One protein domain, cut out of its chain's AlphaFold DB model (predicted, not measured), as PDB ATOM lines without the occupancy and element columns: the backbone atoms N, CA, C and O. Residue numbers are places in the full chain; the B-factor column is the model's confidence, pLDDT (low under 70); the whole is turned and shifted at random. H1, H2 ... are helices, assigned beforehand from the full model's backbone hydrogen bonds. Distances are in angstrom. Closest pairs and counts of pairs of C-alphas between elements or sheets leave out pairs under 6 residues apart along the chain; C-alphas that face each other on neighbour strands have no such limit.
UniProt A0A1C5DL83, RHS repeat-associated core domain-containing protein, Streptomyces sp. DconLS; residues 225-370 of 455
ATOM      1  N   ALA A 225     205.958 212.385 154.023       86.62
ATOM      2  CA  ALA A 225     205.052 212.777 155.084       86.62
ATOM      3  C   ALA A 225     205.829 213.397 156.255       86.62
ATOM      4  O   ALA A 225     206.899 212.918 156.644       86.62
ATOM      5  N   LYS A 226     205.276 214.463 156.837       88.88
ATOM      6  CA  LYS A 226     205.806 215.116 158.039       88.88
ATOM      7  C   LYS A 226     204.897 214.797 159.217       88.88
ATOM      8  O   LYS A 226     203.692 214.992 159.109       88.88
ATOM      9  N   ALA A 227     205.482 214.328 160.320       88.38
ATOM     10  CA  ALA A 227     204.723 214.043 161.531       88.38
ATOM     11  C   ALA A 227     204.033 215.328 162.027       88.38
ATOM     12  O   ALA A 227     204.712 216.357 162.139       88.38
ATOM     13  N   PRO A 228     202.721 215.294 162.308       88.81
ATOM     14  CA  PRO A 228     202.015 216.456 162.820       88.81
ATOM     15  C   PRO A 228     202.497 216.793 164.235       88.81
ATOM     16  O   PRO A 228     202.900 215.917 165.007       88.81
ATOM     17  N   ALA A 229     202.463 218.081 164.573       88.06
ATOM     18  CA  ALA A 229     202.754 218.534 165.925       88.06
ATOM     19  C   ALA A 229     201.588 218.150 166.845       88.06
ATOM     20  O   ALA A 229     200.446 218.517 166.582       88.06
ATOM     21  N   VAL A 230     201.891 217.410 167.910       89.38
ATOM     22  CA  VAL A 230     200.924 216.992 168.932       89.38
ATOM     23  C   VAL A 230     201.461 217.327 170.314       89.38
ATOM     24  O   VAL A 230     202.681 217.321 170.534       89.38
ATOM     25  N   HIS A 231     200.564 217.596 171.254       86.19
ATOM     26  CA  HIS A 231     200.895 218.002 172.618       86.19
ATOM     27  C   HIS A 231     201.075 216.784 173.526       86.19
ATOM     28  O   HIS A 231     201.952 216.780 174.392       86.19
ATOM     29  N   ASN A 232     200.314 215.717 173.276       86.81
ATOM     30  CA  ASN A 232     200.393 214.480 174.039       86.81
ATOM     31  C   ASN A 232     201.671 213.668 173.725       86.81
ATOM     32  O   ASN A 232     201.964 213.347 172.571       86.81
ATOM     33  N   ASN A 233     202.429 213.310 174.768       87.12
ATOM     34  CA  ASN A 233     203.701 212.589 174.639       87.12
ATOM     35  C   ASN A 233     203.524 211.137 174.153       87.12
ATOM     36  O   ASN A 233     204.318 210.684 173.326       87.12
ATOM     37  N   ASP A 234     202.478 210.434 174.607       86.81
ATOM     38  CA  ASP A 234     202.180 209.055 174.189       86.81
ATOM     39  C   ASP A 234     201.814 209.020 172.691       86.81
ATOM     40  O   ASP A 234     202.312 208.182 171.929       86.81
ATOM     41  N   LEU A 235     201.001 209.983 172.237       89.19
ATOM     42  CA  LEU A 235     200.666 210.148 170.823       89.19
ATOM     43  C   LEU A 235     201.905 210.511 169.999       89.19
ATOM     44  O   LEU A 235     202.146 209.897 168.962       89.19
ATOM     45  N   ARG A 236     202.742 211.445 170.472       91.31
ATOM     46  CA  ARG A 236     203.981 211.843 169.778       91.31
ATOM     47  C   ARG A 236     204.926 210.659 169.573       91.31
ATOM     48  O   ARG A 236     205.455 210.477 168.476       91.31
ATOM     49  N   GLY A 237     205.106 209.838 170.611       90.12
ATOM     50  CA  GLY A 237     205.916 208.620 170.544       90.12
ATOM     51  C   GLY A 237     205.356 207.591 169.559       90.12
ATOM     52  O   GLY A 237     206.117 206.919 168.865       90.12
ATOM     53  N   THR A 238     204.030 207.509 169.442       90.12
ATOM     54  CA  THR A 238     203.369 206.601 168.499       90.12
ATOM     55  C   THR A 238     203.474 207.100 167.053       90.12
ATOM     56  O   THR A 238     203.837 206.335 166.160       90.12
ATOM     57  N   LEU A 239     203.271 208.400 166.812       90.81
ATOM     58  CA  LEU A 239     203.440 209.020 165.491       90.81
ATOM     59  C   LEU A 239     204.876 208.882 164.967       90.81
ATOM     60  O   LEU A 239     205.079 208.639 163.779       90.81
ATOM     61  N   ALA A 240     205.881 208.943 165.843       91.31
ATOM     62  CA  ALA A 240     207.275 208.717 165.461       91.31
ATOM     63  C   ALA A 240     207.543 207.304 164.895       91.31
ATOM     64  O   ALA A 240     208.544 207.098 164.209       91.31
ATOM     65  N   GLN A 241     206.666 206.326 165.159       90.25
ATOM     66  CA  GLN A 241     206.760 204.979 164.584       90.25
ATOM     67  C   GLN A 241     206.109 204.878 163.197       90.25
ATOM     68  O   GLN A 241     206.533 204.028 162.405       90.25
ATOM     69  N   ILE A 242     205.126 205.743 162.918       90.81
ATOM     70  CA  ILE A 242     204.358 205.808 161.665       90.81
ATOM     71  C   ILE A 242     205.106 206.617 160.609       90.81
ATOM     72  O   ILE A 242     205.147 206.216 159.451       90.81
ATOM     73  N   TYR A 243     205.701 207.739 161.008       92.31
ATOM     74  CA  TYR A 243     206.326 208.697 160.103       92.31
ATOM     75  C   TYR A 243     207.821 208.420 159.879       92.31
ATOM     76  O   TYR A 243     208.502 207.881 160.758       92.31
ATOM     77  N   PRO A 244     208.377 208.824 158.723       87.25
ATOM     78  CA  PRO A 244     209.797 208.650 158.451       87.25
ATOM     79  C   PRO A 244     210.647 209.562 159.348       87.25
ATOM     80  O   PRO A 244     210.415 210.772 159.421       87.25
ATOM     81  N   LYS A 245     211.691 209.012 159.985       83.06
ATOM     82  CA  LYS A 245     212.660 209.815 160.758       83.06
ATOM     83  C   LYS A 245     213.367 210.811 159.847       83.06
ATOM     84  O   LYS A 245     213.710 210.445 158.727       83.06
ATOM     85  N   LYS A 246     213.626 212.033 160.329       74.12
ATOM     86  CA  LYS A 246     214.273 213.117 159.557       74.12
ATOM     87  C   LYS A 246     215.624 212.705 158.959       74.12
ATOM     88  O   LYS A 246     215.922 213.080 157.835       74.12
ATOM     89  N   GLU A 247     216.364 211.871 159.679       70.25
ATOM     90  CA  GLU A 247     217.713 211.394 159.345       70.25
ATOM     91  C   GLU A 247     217.772 210.460 158.125       70.25
ATOM     92  O   GLU A 247     218.837 210.261 157.549       70.25
ATOM     93  N   HIS A 248     216.648 209.875 157.699       68.31
ATOM     94  CA  HIS A 248     216.628 209.037 156.499       68.31
ATOM     95  C   HIS A 248     216.569 209.901 155.232       68.31
ATOM     96  O   HIS A 248     215.722 210.792 155.137       68.31
ATOM     97  N   GLY A 249     217.449 209.629 154.263       67.31
ATOM     98  CA  GLY A 249     217.485 210.305 152.962       67.31
ATOM     99  C   GLY A 249     216.312 209.895 152.067       67.31
ATOM    100  O   GLY A 249     215.292 210.583 152.022       67.31
ATOM    101  N   ALA A 250     216.445 208.760 151.378       72.00
ATOM    102  CA  ALA A 250     215.398 208.204 150.525       72.00
ATOM    103  C   ALA A 250     214.365 207.403 151.339       72.00
ATOM    104  O   ALA A 250     214.721 206.625 152.228       72.00
ATOM    105  N   VAL A 251     213.079 207.591 151.030       76.88
ATOM    106  CA  VAL A 251     211.958 206.857 151.638       76.88
ATOM    107  C   VAL A 251     211.032 206.326 150.549       76.88
ATOM    108  O   VAL A 251     210.890 206.943 149.497       76.88
ATOM    109  N   PHE A 252     210.413 205.173 150.797       75.75
ATOM    110  CA  PHE A 252     209.440 204.581 149.882       75.75
ATOM    111  C   PHE A 252     208.096 205.323 149.974       75.75
ATOM    112  O   PHE A 252     207.520 205.412 151.063       75.75
ATOM    113  N   GLY A 253     207.606 205.855 148.850       81.44
ATOM    114  CA  GLY A 253     206.425 206.723 148.801       81.44
ATOM    115  C   GLY A 253     206.537 207.921 149.748       81.44
ATOM    116  O   GLY A 253     207.594 208.537 149.878       81.44
ATOM    117  N   ASN A 254     205.471 208.216 150.490       81.44
ATOM    118  CA  ASN A 254     205.489 209.244 151.531       81.44
ATOM    119  C   ASN A 254     206.285 208.831 152.789       81.44
ATOM    120  O   ASN A 254     206.441 209.633 153.713       81.44
ATOM    121  N   GLY A 255     206.809 207.603 152.844       85.25
ATOM    122  CA  GLY A 255     207.595 207.079 153.957       85.25
ATOM    123  C   GLY A 255     206.784 206.674 155.188       85.25
ATOM    124  O   GLY A 255     207.394 206.347 156.208       85.25
ATOM    125  N   LYS A 256     205.443 206.695 155.126       91.38
ATOM    126  CA  LYS A 256     204.592 206.210 156.216       91.38
ATOM    127  C   LYS A 256     204.626 204.683 156.331       91.38
ATOM    128  O   LYS A 256     204.766 203.956 155.346       91.38
ATOM    129  N   LEU A 257     204.405 204.194 157.550       89.25
ATOM    130  CA  LEU A 257     204.280 202.768 157.856       89.25
ATOM    131  C   LEU A 257     203.124 202.097 157.089       89.25
ATOM    132  O   LEU A 257     203.300 200.994 156.582       89.25
ATOM    133  N   SER A 258     201.983 202.777 156.946       84.75
ATOM    134  CA  SER A 258     200.821 202.332 156.155       84.75
ATOM    135  C   SER A 258     201.192 202.047 154.692       84.75
ATOM    136  O   SER A 258     200.878 200.988 154.153       84.75
ATOM    137  N   THR A 259     201.948 202.954 154.068       85.88
ATOM    138  CA  THR A 259     202.407 202.852 152.670       85.88
ATOM    139  C   THR A 259     203.362 201.681 152.454       85.88
ATOM    140  O   THR A 259     203.274 200.995 151.432       85.88
ATOM    141  N   ALA A 260     204.244 201.421 153.423       85.94
ATOM    142  CA  ALA A 260     205.128 200.257 153.410       85.94
ATOM    143  C   ALA A 260     204.336 198.944 153.510       85.94
ATOM    144  O   ALA A 260     204.568 198.029 152.723       85.94
ATOM    145  N   ILE A 261     203.367 198.872 154.428       80.12
ATOM    146  CA  ILE A 261     202.534 197.679 154.637       80.12
ATOM    147  C   ILE A 261     201.737 197.351 153.368       80.12
ATOM    148  O   ILE A 261     201.818 196.229 152.880       80.12
ATOM    149  N   ILE A 262     201.037 198.317 152.765       77.19
ATOM    150  CA  ILE A 262     200.238 198.062 151.551       77.19
ATOM    151  C   ILE A 262     201.120 197.536 150.405       77.19
ATOM    152  O   ILE A 262     200.726 196.622 149.677       77.19
ATOM    153  N   HIS A 263     202.339 198.066 150.255       80.06
ATOM    154  CA  HIS A 263     203.294 197.555 149.271       80.06
ATOM    155  C   HIS A 263     203.689 196.097 149.544       80.06
ATOM    156  O   HIS A 263     203.711 195.284 148.621       80.06
ATOM    157  N   GLU A 264     203.969 195.740 150.797       74.56
ATOM    158  CA  GLU A 264     204.292 194.361 151.180       74.56
ATOM    159  C   GLU A 264     203.117 193.407 150.926       74.56
ATOM    160  O   GLU A 264     203.322 192.312 150.411       74.56
ATOM    161  N   PHE A 265     201.882 193.830 151.197       67.44
ATOM    162  CA  PHE A 265     200.679 193.040 150.918       67.44
ATOM    163  C   PHE A 265     200.416 192.852 149.413       67.44
ATOM    164  O   PHE A 265     199.916 191.803 148.998       67.44
ATOM    165  N   ASN A 266     200.801 193.823 148.581       67.19
ATOM    166  CA  ASN A 266     200.702 193.725 147.123       67.19
ATOM    167  C   ASN A 266     201.823 192.885 146.490       67.19
ATOM    168  O   ASN A 266     201.575 192.176 145.517       67.19
ATOM    169  N   THR A 267     203.049 192.963 147.014       69.25
ATOM    170  CA  THR A 267     204.245 192.376 146.376       69.25
ATOM    171  C   THR A 267     204.743 191.096 147.041       69.25
ATOM    172  O   THR A 267     205.479 190.322 146.428       69.25
ATOM    173  N   GLY A 268     204.378 190.865 148.303       68.81
ATOM    174  CA  GLY A 268     204.906 189.776 149.121       68.81
ATOM    175  C   GLY A 268     206.392 189.912 149.468       68.81
ATOM    176  O   GLY A 268     206.989 188.933 149.915       68.81
ATOM    177  N   LYS A 269     207.005 191.080 149.226       75.88
ATOM    178  CA  LYS A 269     208.439 191.339 149.415       75.88
ATOM    179  C   LYS A 269     208.665 192.477 150.405       75.88
ATOM    180  O   LYS A 269     207.891 193.426 150.453       75.88
ATOM    181  N   GLN A 270     209.765 192.387 151.150       76.75
ATOM    182  CA  GLN A 270     210.249 193.453 152.030       76.75
ATOM    183  C   GLN A 270     210.702 194.670 151.212       76.75
ATOM    184  O   GLN A 270     211.080 194.543 150.045       76.75
ATOM    185  N   LEU A 271     210.704 195.852 151.834       71.81
ATOM    186  CA  LEU A 271     211.269 197.048 151.205       71.81
ATOM    187  C   LEU A 271     212.790 196.911 150.976       71.81
ATOM    188  O   LEU A 271     213.476 196.306 151.807       71.81
ATOM    189  N   PRO A 272     213.344 197.525 149.910       61.03
ATOM    190  CA  PRO A 272     214.784 197.536 149.655       61.03
ATOM    191  C   PRO A 272     215.580 198.017 150.878       61.03
ATOM    192  O   PRO A 272     215.266 199.044 151.482       61.03
ATOM    193  N   GLY A 273     216.599 197.252 151.278       63.88
ATOM    194  CA  GLY A 273     217.441 197.565 152.440       63.88
ATOM    195  C   GLY A 273     216.804 197.285 153.810       63.88
ATOM    196  O   GLY A 273     217.404 197.601 154.840       63.88
ATOM    197  N   LYS A 274     215.609 196.684 153.865       71.75
ATOM    198  CA  LYS A 274     214.993 196.189 155.104       71.75
ATOM    199  C   LYS A 274     215.079 194.667 155.153       71.75
ATOM    200  O   LYS A 274     214.934 194.010 154.134       71.75
ATOM    201  N   LYS A 275     215.347 194.131 156.350       67.00
ATOM    202  CA  LYS A 275     215.480 192.683 156.612       67.00
ATOM    203  C   LYS A 275     214.195 192.038 157.143       67.00
ATOM    204  O   LYS A 275     214.140 190.823 157.315       67.00
ATOM    205  N   GLN A 276     213.188 192.847 157.470       75.69
ATOM    206  CA  GLN A 276     211.940 192.406 158.088       75.69
ATOM    207  C   GLN A 276     210.752 193.106 157.435       75.69
ATOM    208  O   GLN A 276     210.868 194.249 156.987       75.69
ATOM    209  N   LEU A 277     209.620 192.402 157.410       79.00
ATOM    210  CA  LEU A 277     208.334 192.962 157.012       79.00
ATOM    211  C   LEU A 277     207.846 193.972 158.053       79.00
ATOM    212  O   LEU A 277     208.096 193.846 159.254       79.00
ATOM    213  N   HIS A 278     207.074 194.947 157.599       86.31
ATOM    214  CA  HIS A 278     206.509 195.999 158.429       86.31
ATOM    215  C   HIS A 278     205.215 195.574 159.133       86.31
ATOM    216  O   HIS A 278     204.725 196.328 159.969       86.31
ATOM    217  N   ILE A 279     204.689 194.369 158.884       75.50
ATOM    218  CA  ILE A 279     203.450 193.865 159.503       75.50
ATOM    219  C   ILE A 279     203.526 193.768 161.036       75.50
ATOM    220  O   ILE A 279     202.597 194.183 161.729       75.50
ATOM    221  N   GLN A 280     204.647 193.289 161.587       79.94
ATOM    222  CA  GLN A 280     204.825 193.167 163.038       79.94
ATOM    223  C   GLN A 280     204.875 194.548 163.700       79.94
ATOM    224  O   GLN A 280     204.175 194.797 164.685       79.94
ATOM    225  N   LYS A 281     205.648 195.467 163.105       87.88
ATOM    226  CA  LYS A 281     205.717 196.872 163.522       87.88
ATOM    227  C   LYS A 281     204.364 197.576 163.353       87.88
ATOM    228  O   LYS A 281     203.992 198.402 164.183       87.88
ATOM    229  N   GLY A 282     203.615 197.247 162.306       85.62
ATOM    230  CA  GLY A 282     202.273 197.756 162.047       85.62
ATOM    231  C   GLY A 282     201.307 197.411 163.174       85.62
ATOM    232  O   GLY A 282     200.745 198.312 163.790       85.62
ATOM    233  N   TRP A 283     201.194 196.128 163.527       79.56
ATOM    234  CA  TRP A 283     200.321 195.681 164.617       79.56
ATOM    235  C   TRP A 283     200.750 196.194 165.998       79.56
ATOM    236  O   TRP A 283     199.891 196.527 166.815       79.56
ATOM    237  N   SER A 284     202.054 196.314 166.275       85.88
ATOM    238  CA  SER A 284     202.517 196.927 167.530       85.88
ATOM    239  C   SER A 284     202.180 198.420 167.604       85.88
ATOM    240  O   SER A 284     201.768 198.907 168.656       85.88
ATOM    241  N   THR A 285     202.308 199.139 166.484       89.69
ATOM    242  CA  THR A 285     201.984 200.571 166.390       89.69
ATOM    243  C   THR A 285     200.474 200.802 166.496       89.69
ATOM    244  O   THR A 285     200.042 201.689 167.228       89.69
ATOM    245  N   MET A 286     199.658 199.955 165.857       84.19
ATOM    246  CA  MET A 286     198.196 200.008 165.967       84.19
ATOM    247  C   MET A 286     197.725 199.754 167.405       84.19
ATOM    248  O   MET A 286     196.839 200.443 167.906       84.19
ATOM    249  N   LYS A 287     198.371 198.824 168.122       84.56
ATOM    250  CA  LYS A 287     198.119 198.604 169.552       84.56
ATOM    251  C   LYS A 287     198.432 199.838 170.391       84.56
ATOM    252  O   LYS A 287     197.614 200.220 171.226       84.56
ATOM    253  N   ALA A 288     199.575 200.482 170.159       89.44
ATOM    254  CA  ALA A 288     199.927 201.722 170.844       89.44
ATOM    255  C   ALA A 288     198.892 202.835 170.591       89.44
ATOM    256  O   ALA A 288     198.414 203.434 171.555       89.44
ATOM    257  N   LEU A 289     198.461 203.034 169.337       86.69
ATOM    258  CA  LEU A 289     197.390 203.982 168.998       86.69
ATOM    259  C   LEU A 289     196.072 203.640 169.701       86.69
ATOM    260  O   LEU A 289     195.439 204.521 170.280       86.69
ATOM    261  N   SER A 290     195.679 202.363 169.707       80.56
ATOM    262  CA  SER A 290     194.441 201.919 170.359       80.56
ATOM    263  C   SER A 290     194.448 202.197 171.865       80.56
ATOM    264  O   SER A 290     193.439 202.627 172.418       80.56
ATOM    265  N   ASN A 291     195.604 202.037 172.517       88.62
ATOM    266  CA  ASN A 291     195.764 202.326 173.937       88.62
ATOM    267  C   ASN A 291     195.656 203.828 174.220       88.62
ATOM    268  O   ASN A 291     195.060 204.213 175.220       88.62
ATOM    269  N   VAL A 292     196.224 204.675 173.355       88.19
ATOM    270  CA  VAL A 292     196.120 206.139 173.475       88.19
ATOM    271  C   VAL A 292     194.661 206.588 173.366       88.19
ATOM    272  O   VAL A 292     194.197 207.364 174.197       88.19
ATOM    273  N   LEU A 293     193.919 206.046 172.399       84.88
ATOM    274  CA  LEU A 293     192.504 206.365 172.199       84.88
ATOM    275  C   LEU A 293     191.604 205.838 173.328       84.88
ATOM    276  O   LEU A 293     190.686 206.535 173.750       84.88
ATOM    277  N   ASP A 294     191.863 204.639 173.858       83.81
ATOM    278  CA  ASP A 294     191.073 204.091 174.973       83.81
ATOM    279  C   ASP A 294     191.360 204.796 176.305       83.81
ATOM    280  O   ASP A 294     190.449 204.966 177.116       83.81
ATOM    281  N   LYS A 295     192.600 205.258 176.525       85.50
ATOM    282  CA  LYS A 295     192.933 206.130 177.662       85.50
ATOM    283  C   LYS A 295     192.158 207.449 177.594       85.50
ATOM    284  O   LYS A 295     191.603 207.851 178.611       85.50
ATOM    285  N   ASP A 296     192.094 208.082 176.419       83.44
ATOM    286  CA  ASP A 296     191.314 209.312 176.216       83.44
ATOM    287  C   ASP A 296     189.820 209.077 176.475       83.44
ATOM    288  O   ASP A 296     189.207 209.807 177.253       83.44
ATOM    289  N   ARG A 297     189.252 208.000 175.912       82.56
ATOM    290  CA  ARG A 297     187.850 207.611 176.132       82.56
ATOM    291  C   ARG A 297     187.531 207.454 177.623       82.56
ATOM    292  O   ARG A 297     186.594 208.076 178.111       82.56
ATOM    293  N   LYS A 298     188.340 206.682 178.358       80.50
ATOM    294  CA  LYS A 298     188.169 206.486 179.810       80.50
ATOM    295  C   LYS A 298     188.312 207.790 180.588       80.50
ATOM    296  O   LYS A 298     187.524 208.046 181.489       80.50
ATOM    297  N   ALA A 299     189.274 208.641 180.228       76.94
ATOM    298  CA  ALA A 299     189.447 209.937 180.879       76.94
ATOM    299  C   ALA A 299     188.216 210.846 180.702       76.94
ATOM    300  O   ALA A 299     187.833 211.524 181.657       76.94
ATOM    301  N   ARG A 300     187.576 210.818 179.520       73.81
ATOM    302  CA  ARG A 300     186.316 211.533 179.238       73.81
ATOM    303  C   ARG A 300     185.134 210.959 180.024       73.81
ATOM    304  O   ARG A 300     184.351 211.731 180.564       73.81
ATOM    305  N   GLU A 301     185.025 209.634 180.120       75.25
ATOM    306  CA  GLU A 301     183.956 208.943 180.866       75.25
ATOM    307  C   GLU A 301     184.053 209.161 182.382       75.25
ATOM    308  O   GLU A 301     183.043 209.339 183.056       75.25
ATOM    309  N   GLU A 302     185.270 209.177 182.922       75.31
ATOM    310  CA  GLU A 302     185.530 209.319 184.357       75.31
ATOM    311  C   GLU A 302     185.619 210.790 184.815       75.31
ATOM    312  O   GLU A 302     185.893 211.047 185.988       75.31
ATOM    313  N   GLY A 303     185.446 211.763 183.907       66.69
ATOM    314  CA  GLY A 303     185.533 213.198 184.211       66.69
ATOM    315  C   GLY A 303     186.909 213.655 184.724       66.69
ATOM    316  O   GLY A 303     186.999 214.615 185.490       66.69
ATOM    317  N   LYS A 304     187.991 212.948 184.365       58.69
ATOM    318  CA  LYS A 304     189.342 213.170 184.917       58.69
ATOM    319  C   LYS A 304     190.067 214.359 184.263       58.69
ATOM    320  O   LYS A 304     189.806 214.732 183.125       58.69
ATOM    321  N   ALA A 305     191.016 214.941 185.008       55.56
ATOM    322  CA  ALA A 305     191.736 216.178 184.675       55.56
ATOM    323  C   ALA A 305     192.489 216.165 183.310       55.56
ATOM    324  O   ALA A 305     192.923 215.101 182.859       55.56
ATOM    325  N   PRO A 306     192.774 217.346 182.702       57.16
ATOM    326  CA  PRO A 306     193.242 217.502 181.310       57.16
ATOM    327  C   PRO A 306     194.556 216.797 180.947       57.16
ATOM    328  O   PRO A 306     194.858 216.610 179.774       57.16
ATOM    329  N   LYS A 307     195.368 216.408 181.935       57.22
ATOM    330  CA  LYS A 307     196.707 215.831 181.722       57.22
ATOM    331  C   LYS A 307     196.677 214.469 181.012       57.22
ATOM    332  O   LYS A 307     197.658 214.099 180.374       57.22
ATOM    333  N   ASN A 308     195.562 213.746 181.120       56.69
ATOM    334  CA  ASN A 308     195.352 212.446 180.475       56.69
ATOM    335  C   ASN A 308     194.439 212.530 179.242       56.69
ATOM    336  O   ASN A 308     194.171 211.503 178.621       56.69
ATOM    337  N   LEU A 309     193.964 213.733 178.909       73.56
ATOM    338  CA  LEU A 309     193.013 213.982 177.839       73.56
ATOM    339  C   LEU A 309     193.756 214.477 176.593       73.56
ATOM    340  O   LEU A 309     194.608 215.364 176.671       73.56
ATOM    341  N   LEU A 310     193.447 213.905 175.435       81.50
ATOM    342  CA  LEU A 310     193.874 214.454 174.156       81.50
ATOM    343  C   LEU A 310     193.095 215.743 173.897       81.50
ATOM    344  O   LEU A 310     191.873 215.789 174.060       81.50
ATOM    345  N   SER A 311     193.793 216.781 173.429       85.12
ATOM    346  CA  SER A 311     193.105 217.921 172.827       85.12
ATOM    347  C   SER A 311     192.278 217.442 171.633       85.12
ATOM    348  O   SER A 311     192.599 216.430 171.006       85.12
ATOM    349  N   ASP A 312     191.238 218.183 171.261       83.12
ATOM    350  CA  ASP A 312     190.390 217.779 170.134       83.12
ATOM    351  C   ASP A 312     191.178 217.700 168.810       83.12
ATOM    352  O   ASP A 312     190.890 216.857 167.956       83.12
ATOM    353  N   SER A 313     192.240 218.505 168.666       84.44
ATOM    354  CA  SER A 313     193.188 218.408 167.549       84.44
ATOM    355  C   SER A 313     193.993 217.107 167.576       84.44
ATOM    356  O   SER A 313     194.095 216.425 166.555       84.44
ATOM    357  N   ASP A 314     194.544 216.743 168.738       88.00
ATOM    358  CA  ASP A 314     195.360 215.540 168.916       88.00
ATOM    359  C   ASP A 314     194.494 214.280 168.752       88.00
ATOM    360  O   ASP A 314     194.917 213.317 168.113       88.00
ATOM    361  N   LEU A 315     193.250 214.309 169.243       83.50
ATOM    362  CA  LEU A 315     192.269 213.240 169.066       83.50
ATOM    363  C   LEU A 315     191.918 213.041 167.587       83.50
ATOM    364  O   LEU A 315     191.899 211.906 167.108       83.50
ATOM    365  N   LYS A 316     191.680 214.126 166.838       84.31
ATOM    366  CA  LYS A 316     191.408 214.052 165.394       84.31
ATOM    367  C   LYS A 316     192.574 213.423 164.631       84.31
ATOM    368  O   LYS A 316     192.347 212.562 163.782       84.31
ATOM    369  N   ILE A 317     193.807 213.815 164.954       86.00
ATOM    370  CA  ILE A 317     195.021 213.240 164.359       86.00
ATOM    371  C   ILE A 317     195.135 211.751 164.706       86.00
ATOM    372  O   ILE A 317     195.322 210.929 163.814       86.00
ATOM    373  N   ALA A 318     194.974 211.388 165.983       84.38
ATOM    374  CA  ALA A 318     195.076 210.004 166.440       84.38
ATOM    375  C   ALA A 318     194.061 209.084 165.746       84.38
ATOM    376  O   ALA A 318     194.422 207.990 165.317       84.38
ATOM    377  N   LYS A 319     192.810 209.539 165.586       80.62
ATOM    378  CA  LYS A 319     191.759 208.796 164.874       80.62
ATOM    379  C   LYS A 319     192.077 208.620 163.386       80.62
ATOM    380  O   LYS A 319     191.923 207.520 162.868       80.62
ATOM    381  N   ALA A 320     192.551 209.673 162.715       82.25
ATOM    382  CA  ALA A 320     192.895 209.616 161.294       82.25
ATOM    383  C   ALA A 320     194.060 208.651 161.013       82.25
ATOM    384  O   ALA A 320     193.969 207.820 160.113       82.25
ATOM    385  N   GLU A 321     195.127 208.707 161.815       87.56
ATOM    386  CA  GLU A 321     196.280 207.808 161.658       87.56
ATOM    387  C   GLU A 321     195.939 206.357 162.028       87.56
ATOM    388  O   GLU A 321     196.448 205.426 161.404       87.56
ATOM    389  N   ALA A 322     195.060 206.150 163.017       81.19
ATOM    390  CA  ALA A 322     194.567 204.822 163.370       81.19
ATOM    391  C   ALA A 322     193.731 204.204 162.243       81.19
ATOM    392  O   ALA A 322     193.921 203.029 161.940       81.19
ATOM    393  N   ALA A 323     192.859 204.986 161.598       74.69
ATOM    394  CA  ALA A 323     192.082 204.529 160.448       74.69
ATOM    395  C   ALA A 323     192.990 204.164 159.260       74.69
ATOM    396  O   ALA A 323     192.913 203.053 158.744       74.69
ATOM    397  N   GLU A 324     193.930 205.044 158.893       81.00
ATOM    398  CA  GLU A 324     194.861 204.797 157.781       81.00
ATOM    399  C   GLU A 324     195.724 203.539 158.011       81.00
ATOM    400  O   GLU A 324     195.939 202.734 157.100       81.00
ATOM    401  N   LEU A 325     196.221 203.344 159.238       78.94
ATOM    402  CA  LEU A 325     197.020 202.169 159.587       78.94
ATOM    403  C   LEU A 325     196.172 200.889 159.643       78.94
ATOM    404  O   LEU A 325     196.650 199.827 159.239       78.94
ATOM    405  N   TRP A 326     194.932 200.974 160.124       74.06
ATOM    406  CA  TRP A 326     193.992 199.854 160.160       74.06
ATOM    407  C   TRP A 326     193.642 199.349 158.757       74.06
ATOM    408  O   TRP A 326     193.675 198.139 158.521       74.06
ATOM    409  N   ASP A 327     193.379 200.253 157.816       70.50
ATOM    410  CA  ASP A 327     193.082 199.904 156.422       70.50
ATOM    411  C   ASP A 327     194.284 199.231 155.743       70.50
ATOM    412  O   ASP A 327     194.149 198.217 155.049       70.50
ATOM    413  N   ALA A 328     195.492 199.735 156.008       73.06
ATOM    414  CA  ALA A 328     196.722 199.116 155.525       73.06
ATOM    415  C   ALA A 328     196.912 197.690 156.076       73.06
ATOM    416  O   ALA A 328     197.287 196.785 155.336       73.06
ATOM    417  N   LEU A 329     196.628 197.465 157.364       70.88
ATOM    418  CA  LEU A 329     196.777 196.158 158.018       70.88
ATOM    419  C   LEU A 329     195.709 195.133 157.608       70.88
ATOM    420  O   LEU A 329     195.973 193.933 157.684       70.88
ATOM    421  N   ASN A 330     194.534 195.592 157.170       67.19
ATOM    422  CA  ASN A 330     193.455 194.744 156.647       67.19
ATOM    423  C   ASN A 330     193.486 194.583 155.120       67.19
ATOM    424  O   ASN A 330     192.574 193.995 154.535       67.19
ATOM    425  N   SER A 331     194.538 195.079 154.466       65.25
ATOM    426  CA  SER A 331     194.753 194.869 153.038       65.25
ATOM    427  C   SER A 331     194.877 193.374 152.704       65.25
ATOM    428  O   SER A 331     195.313 192.551 153.508       65.25
ATOM    429  N   ARG A 332     194.483 192.991 151.487       57.44
ATOM    430  CA  ARG A 332     194.526 191.600 151.022       57.44
ATOM    431  C   ARG A 332     195.963 191.171 150.738       57.44
ATOM    432  O   ARG A 332     196.659 191.847 149.993       57.44
ATOM    433  N   ASP A 333     196.395 190.012 151.237       66.00
ATOM    434  CA  ASP A 333     197.660 189.408 150.787       66.00
ATOM    435  C   ASP A 333     197.477 188.878 149.357       66.00
ATOM    436  O   ASP A 333     196.877 187.823 149.138       66.00
ATOM    437  N   VAL A 334     197.945 189.650 148.377       62.59
ATOM    438  CA  VAL A 334     197.746 189.376 146.946       62.59
ATOM    439  C   VAL A 334     198.535 188.154 146.499       62.59
ATOM    440  O   VAL A 334     198.081 187.383 145.655       62.59
ATOM    441  N   THR A 335     199.718 187.969 147.078       60.34
ATOM    442  CA  THR A 335     200.683 186.950 146.648       60.34
ATOM    443  C   THR A 335     200.609 185.675 147.485       60.34
ATOM    444  O   THR A 335     201.144 184.639 147.091       60.34
ATOM    445  N   GLY A 336     199.973 185.738 148.658       62.59
ATOM    446  CA  GLY A 336     199.974 184.662 149.647       62.59
ATOM    447  C   GLY A 336     201.314 184.506 150.375       62.59
ATOM    448  O   GLY A 336     201.467 183.581 151.180       62.59
ATOM    449  N   ASN A 337     202.304 185.356 150.084       69.50
ATOM    450  CA  ASN A 337     203.641 185.252 150.659       69.50
ATOM    451  C   ASN A 337     203.698 185.812 152.079       69.50
ATOM    452  O   ASN A 337     204.443 185.267 152.889       69.50
ATOM    453  N   ILE A 338     202.875 186.808 152.428       64.31
ATOM    454  CA  ILE A 338     202.798 187.309 153.810       64.31
ATOM    455  C   ILE A 338     202.294 186.194 154.726       64.31
ATOM    456  O   ILE A 338     202.905 185.909 155.754       64.31
ATOM    457  N   LYS A 339     201.256 185.466 154.301       65.12
ATOM    458  CA  LYS A 339     200.750 184.289 155.021       65.12
ATOM    459  C   LYS A 339     201.808 183.193 155.187       65.12
ATOM    460  O   LYS A 339     201.852 182.546 156.231       65.12
ATOM    461  N   LYS A 340     202.649 182.961 154.172       72.69
ATOM    462  CA  LYS A 340     203.754 181.988 154.253       72.69
ATOM    463  C   LYS A 340     204.835 182.436 155.233       72.69
ATOM    464  O   LYS A 340     205.257 181.628 156.049       72.69
ATOM    465  N   VAL A 341     205.240 183.706 155.181       70.12
ATOM    466  CA  VAL A 341     206.239 184.270 156.100       70.12
ATOM    467  C   VAL A 341     205.727 184.245 157.540       70.12
ATOM    468  O   VAL A 341     206.462 183.818 158.421       70.12
ATOM    469  N   MET A 342     204.456 184.589 157.777       65.94
ATOM    470  CA  MET A 342     203.844 184.492 159.106       65.94
ATOM    471  C   MET A 342     203.882 183.061 159.653       65.94
ATOM    472  O   MET A 342     204.319 182.863 160.773       65.94
ATOM    473  N   LYS A 343     203.502 182.056 158.857       70.81
ATOM    474  CA  LYS A 343     203.564 180.645 159.286       70.81
ATOM    475  C   LYS A 343     204.990 180.114 159.464       70.81
ATOM    476  O   LYS A 343     205.188 179.128 160.166       70.81
ATOM    477  N   GLY A 344     205.958 180.714 158.773       72.44
ATOM    478  CA  GLY A 344     207.371 180.349 158.850       72.44
ATOM    479  C   GLY A 344     208.098 180.932 160.066       72.44
ATOM    480  O   GLY A 344     209.198 180.482 160.367       72.44
ATOM    481  N   ASP A 345     207.496 181.899 160.769       79.00
ATOM    482  CA  ASP A 345     208.068 182.561 161.943       79.00
ATOM    483  C   ASP A 345     207.058 182.567 163.105       79.00
ATOM    484  O   ASP A 345     206.228 183.468 163.255       79.00
ATOM    485  N   ALA A 346     207.161 181.552 163.970       75.88
ATOM    486  CA  ALA A 346     206.278 181.374 165.121       75.88
ATOM    487  C   ALA A 346     206.328 182.549 166.120       75.88
ATOM    488  O   ALA A 346     205.339 182.829 166.806       75.88
ATOM    489  N   GLY A 347     207.464 183.252 166.216       77.75
ATOM    490  CA  GLY A 347     207.619 184.421 167.082       77.75
ATOM    491  C   GLY A 347     206.852 185.626 166.542       77.75
ATOM    492  O   GLY A 347     206.101 186.277 167.279       77.75
ATOM    493  N   MET A 348     206.984 185.882 165.239       72.19
ATOM    494  CA  MET A 348     206.237 186.923 164.536       72.19
ATOM    495  C   MET A 348     204.731 186.638 164.539       72.19
ATOM    496  O   MET A 348     203.951 187.532 164.874       72.19
ATOM    497  N   GLU A 349     204.312 185.405 164.241       67.06
ATOM    498  CA  GLU A 349     202.902 184.995 164.244       67.06
ATOM    499  C   GLU A 349     202.252 185.226 165.610       67.06
ATOM    500  O   GLU A 349     201.201 185.869 165.709       67.06
ATOM    501  N   LYS A 350     202.915 184.777 166.684       70.88
ATOM    502  CA  LYS A 350     202.443 184.980 168.056       70.88
ATOM    503  C   LYS A 350     202.337 186.466 168.401       70.88
ATOM    504  O   LYS A 350     201.345 186.882 169.004       70.88
ATOM    505  N   SER A 351     203.330 187.270 168.017       72.69
ATOM    506  CA  SER A 351     203.350 188.717 168.263       72.69
ATOM    507  C   SER A 351     202.203 189.436 167.546       72.69
ATOM    508  O   SER A 351     201.460 190.196 168.173       72.69
ATOM    509  N   VAL A 352     202.012 189.151 166.254       69.06
ATOM    510  CA  VAL A 352     200.940 189.724 165.431       69.06
ATOM    511  C   VAL A 352     199.571 189.329 165.973       69.06
ATOM    512  O   VAL A 352     198.750 190.209 166.214       69.06
ATOM    513  N   LYS A 353     199.342 188.041 166.258       65.56
ATOM    514  CA  LYS A 353     198.068 187.549 166.802       65.56
ATOM    515  C   LYS A 353     197.734 188.181 168.155       65.56
ATOM    516  O   LYS A 353     196.622 188.655 168.355       65.56
ATOM    517  N   THR A 354     198.713 188.262 169.057       70.12
ATOM    518  CA  THR A 354     198.531 188.880 170.383       70.12
ATOM    519  C   THR A 354     198.165 190.361 170.267       70.12
ATOM    520  O   THR A 354     197.299 190.855 170.989       70.12
ATOM    521  N   ASN A 355     198.820 191.094 169.362       66.94
ATOM    522  CA  ASN A 355     198.535 192.511 169.159       66.94
ATOM    523  C   ASN A 355     197.199 192.733 168.442       66.94
ATOM    524  O   ASN A 355     196.460 193.627 168.845       66.94
ATOM    525  N   PHE A 356     196.855 191.894 167.460       68.00
ATOM    526  CA  PHE A 356     195.544 191.881 166.811       68.00
ATOM    527  C   PHE A 356     194.418 191.685 167.830       68.00
ATOM    528  O   PHE A 356     193.503 192.498 167.902       68.00
ATOM    529  N   GLU A 357     194.506 190.642 168.660       61.12
ATOM    530  CA  GLU A 357     193.481 190.337 169.663       61.12
ATOM    531  C   GLU A 357     193.335 191.457 170.697       61.12
ATOM    532  O   GLU A 357     192.220 191.752 171.124       61.12
ATOM    533  N   ALA A 358     194.443 192.096 171.088       66.25
ATOM    534  CA  ALA A 358     194.414 193.250 171.978       66.25
ATOM    535  C   ALA A 358     193.697 194.445 171.329       66.25
ATOM    536  O   ALA A 358     192.809 195.017 171.948       66.25
ATOM    537  N   VAL A 359     194.032 194.778 170.077       66.00
ATOM    538  CA  VAL A 359     193.419 195.885 169.321       66.00
ATOM    539  C   VAL A 359     191.926 195.641 169.083       66.00
ATOM    540  O   VAL A 359     191.119 196.532 169.322       66.00
ATOM    541  N   ALA A 360     191.541 194.431 168.670       57.94
ATOM    542  CA  ALA A 360     190.150 194.079 168.370       57.94
ATOM    543  C   ALA A 360     189.230 194.121 169.607       57.94
ATOM    544  O   ALA A 360     188.024 194.342 169.489       57.94
ATOM    545  N   LYS A 361     189.789 193.910 170.806       65.38
ATOM    546  CA  LYS A 361     189.054 193.992 172.077       65.38
ATOM    547  C   LYS A 361     188.940 195.424 172.611       65.38
ATOM    548  O   LYS A 361     188.116 195.652 173.495       65.38
ATOM    549  N   THR A 362     189.713 196.376 172.087       65.62
ATOM    550  CA  THR A 362     189.705 197.772 172.541       65.62
ATOM    551  C   THR A 362     188.427 198.495 172.088       65.62
ATOM    552  O   THR A 362     188.207 198.626 170.883       65.62
ATOM    553  N   PRO A 363     187.592 199.025 173.007       66.81
ATOM    554  CA  PRO A 363     186.345 199.710 172.649       66.81
ATOM    555  C   PRO A 363     186.542 200.888 171.688       66.81
ATOM    556  O   PRO A 363     185.841 200.980 170.689       66.81
ATOM    557  N   ALA A 364     187.576 201.707 171.902       62.19
ATOM    558  CA  ALA A 364     187.876 202.856 171.044       62.19
ATOM    559  C   ALA A 364     188.215 202.487 169.582       62.19
ATOM    560  O   ALA A 364     188.141 203.333 168.696       62.19
ATOM    561  N   VAL A 365     188.595 201.232 169.312       56.91
ATOM    562  CA  VAL A 365     188.819 200.731 167.945       56.91
ATOM    563  C   VAL A 365     187.493 200.353 167.285       56.91
ATOM    564  O   VAL A 365     187.339 200.567 166.090       56.91
ATOM    565  N   LYS A 366     186.503 199.874 168.050       56.28
ATOM    566  CA  LYS A 366     185.150 199.587 167.539       56.28
ATOM    567  C   LYS A 366     184.452 200.857 167.048       56.28
ATOM    568  O   LYS A 366     183.808 200.835 166.002       56.28
ATOM    569  N   ASP A 367     184.673 201.973 167.743       54.56
ATOM    570  CA  ASP A 367     184.157 203.296 167.362       54.56
ATOM    571  C   ASP A 367     184.816 203.854 166.087       54.56
ATOM    572  O   ASP A 367     184.252 204.720 165.421       54.56
ATOM    573  N   LEU A 368     186.010 203.364 165.734       52.19
ATOM    574  CA  LEU A 368     186.724 203.732 164.509       52.19
ATOM    575  C   LEU A 368     186.333 202.873 163.299       52.19
ATOM    576  O   LEU A 368     186.414 203.358 162.173       52.19
ATOM    577  N   THR A 369     185.939 201.613 163.510       45.81
ATOM    578  CA  THR A 369     185.721 200.622 162.436       45.81
ATOM    579  C   THR A 369     184.249 200.343 162.121       45.81
ATOM    580  O   THR A 369     183.954 199.686 161.121       45.81
ATOM    581  N   GLY A 370     183.317 200.809 162.959       43.12
ATOM    582  CA  GLY A 370     181.875 200.802 162.683       43.12
ATOM    583  C   GLY A 370     181.201 199.423 162.594       43.12
ATOM    584  O   GLY A 370     180.091 199.344 162.074       43.12
TER     585      GLY A 370
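Overview. This is residues 225 to 370 of the 455 residues of the protein "RHS repeat-associated core domain-containing protein" of Streptomyces sp. DconLS (UniProt A0A1C5DL83). Look first for the long helix H3, the core of a helical bundle: H4 folds back along it, H1 packs beside it, and H2 packs near its first end on H3 and H4. H6 runs along H3 away from H1, short H7 crosses H3 and H4 at a steep tilt, and H5 makes a corner with H6 at one end of the body. The printed part has 146 residues with seven named helices, H1 to H7 in chain order, and no named strand; the class is all helix. The whole is compact, with a radius of gyration of the C-alphas of 15.9 A and spans of 48 by 35 by 25 A.

Along the chain. Find C-alpha 279 at (203.450, 193.865, 159.503); from there H3, residues 279 to 301, runs 32.6 A to C-alpha 301 at (183.956, 208.943, 180.866). H4, residues 312 to 329, is 25.6 A long, and H6, residues 346 to 361, 22.5 A. Look before H3 for H1, residues 233 to 242, and H2, residues 257 to 267. H5 holds residues 337 to 344, and H7, residues 363 to 369, ends with C-alpha 369 at (185.721, 200.622, 162.436).

Arrangement. Start at the hub, H3, which touches five helices. H3 and H4 form a helical hairpin at a shallow tilt of 33 degrees, only just short of steep, with the C-alphas of Leu 289 and Ala 322 closest at 6.4 A. H1, H2, H3 and H4 make a bundle, a group of helices side by side. Residues 285 to 292 of H3 touch H1, closest at the C-alphas of Ala 288 and Thr 238, 6.4 A. H2 touches H4 at a shallow tilt of 13 degrees, the same way, closest at the C-alphas of Ser 258 and Leu 325, 5.1 A. H6 touches H3 at 24 degrees, a shallow tilt, the same way, closest at the C-alphas of Val 359 and Lys 287, 5.4 A. H7 touches H3 at a steep tilt of 63 degrees, closest at the C-alphas of Ala 364 and Asp 294, 5.2 A. H5 and H6 only just touch, with 3 pairs of C-alphas within 8 A, and only at the corner, closest at the C-alphas of Met 342 and Glu 349, 5.2 A. Each O i to N i+4 pair is within hydrogen-bond range in H2, H3, H4, H5 and H6, against 4 of 6 in H1 and 2 of 3 in H7.

Size, cuts and confidence. The C-alphas of Ala 305 and Thr 335 are the two farthest apart, 48.8 A. The printed part has no cut. The links H1 to H2 and H2 to H3 are long. Mean pLDDT of the printed part is 75.8; look for low values at residues 303 to 308, 330 to 339 and 355 to 370, among others.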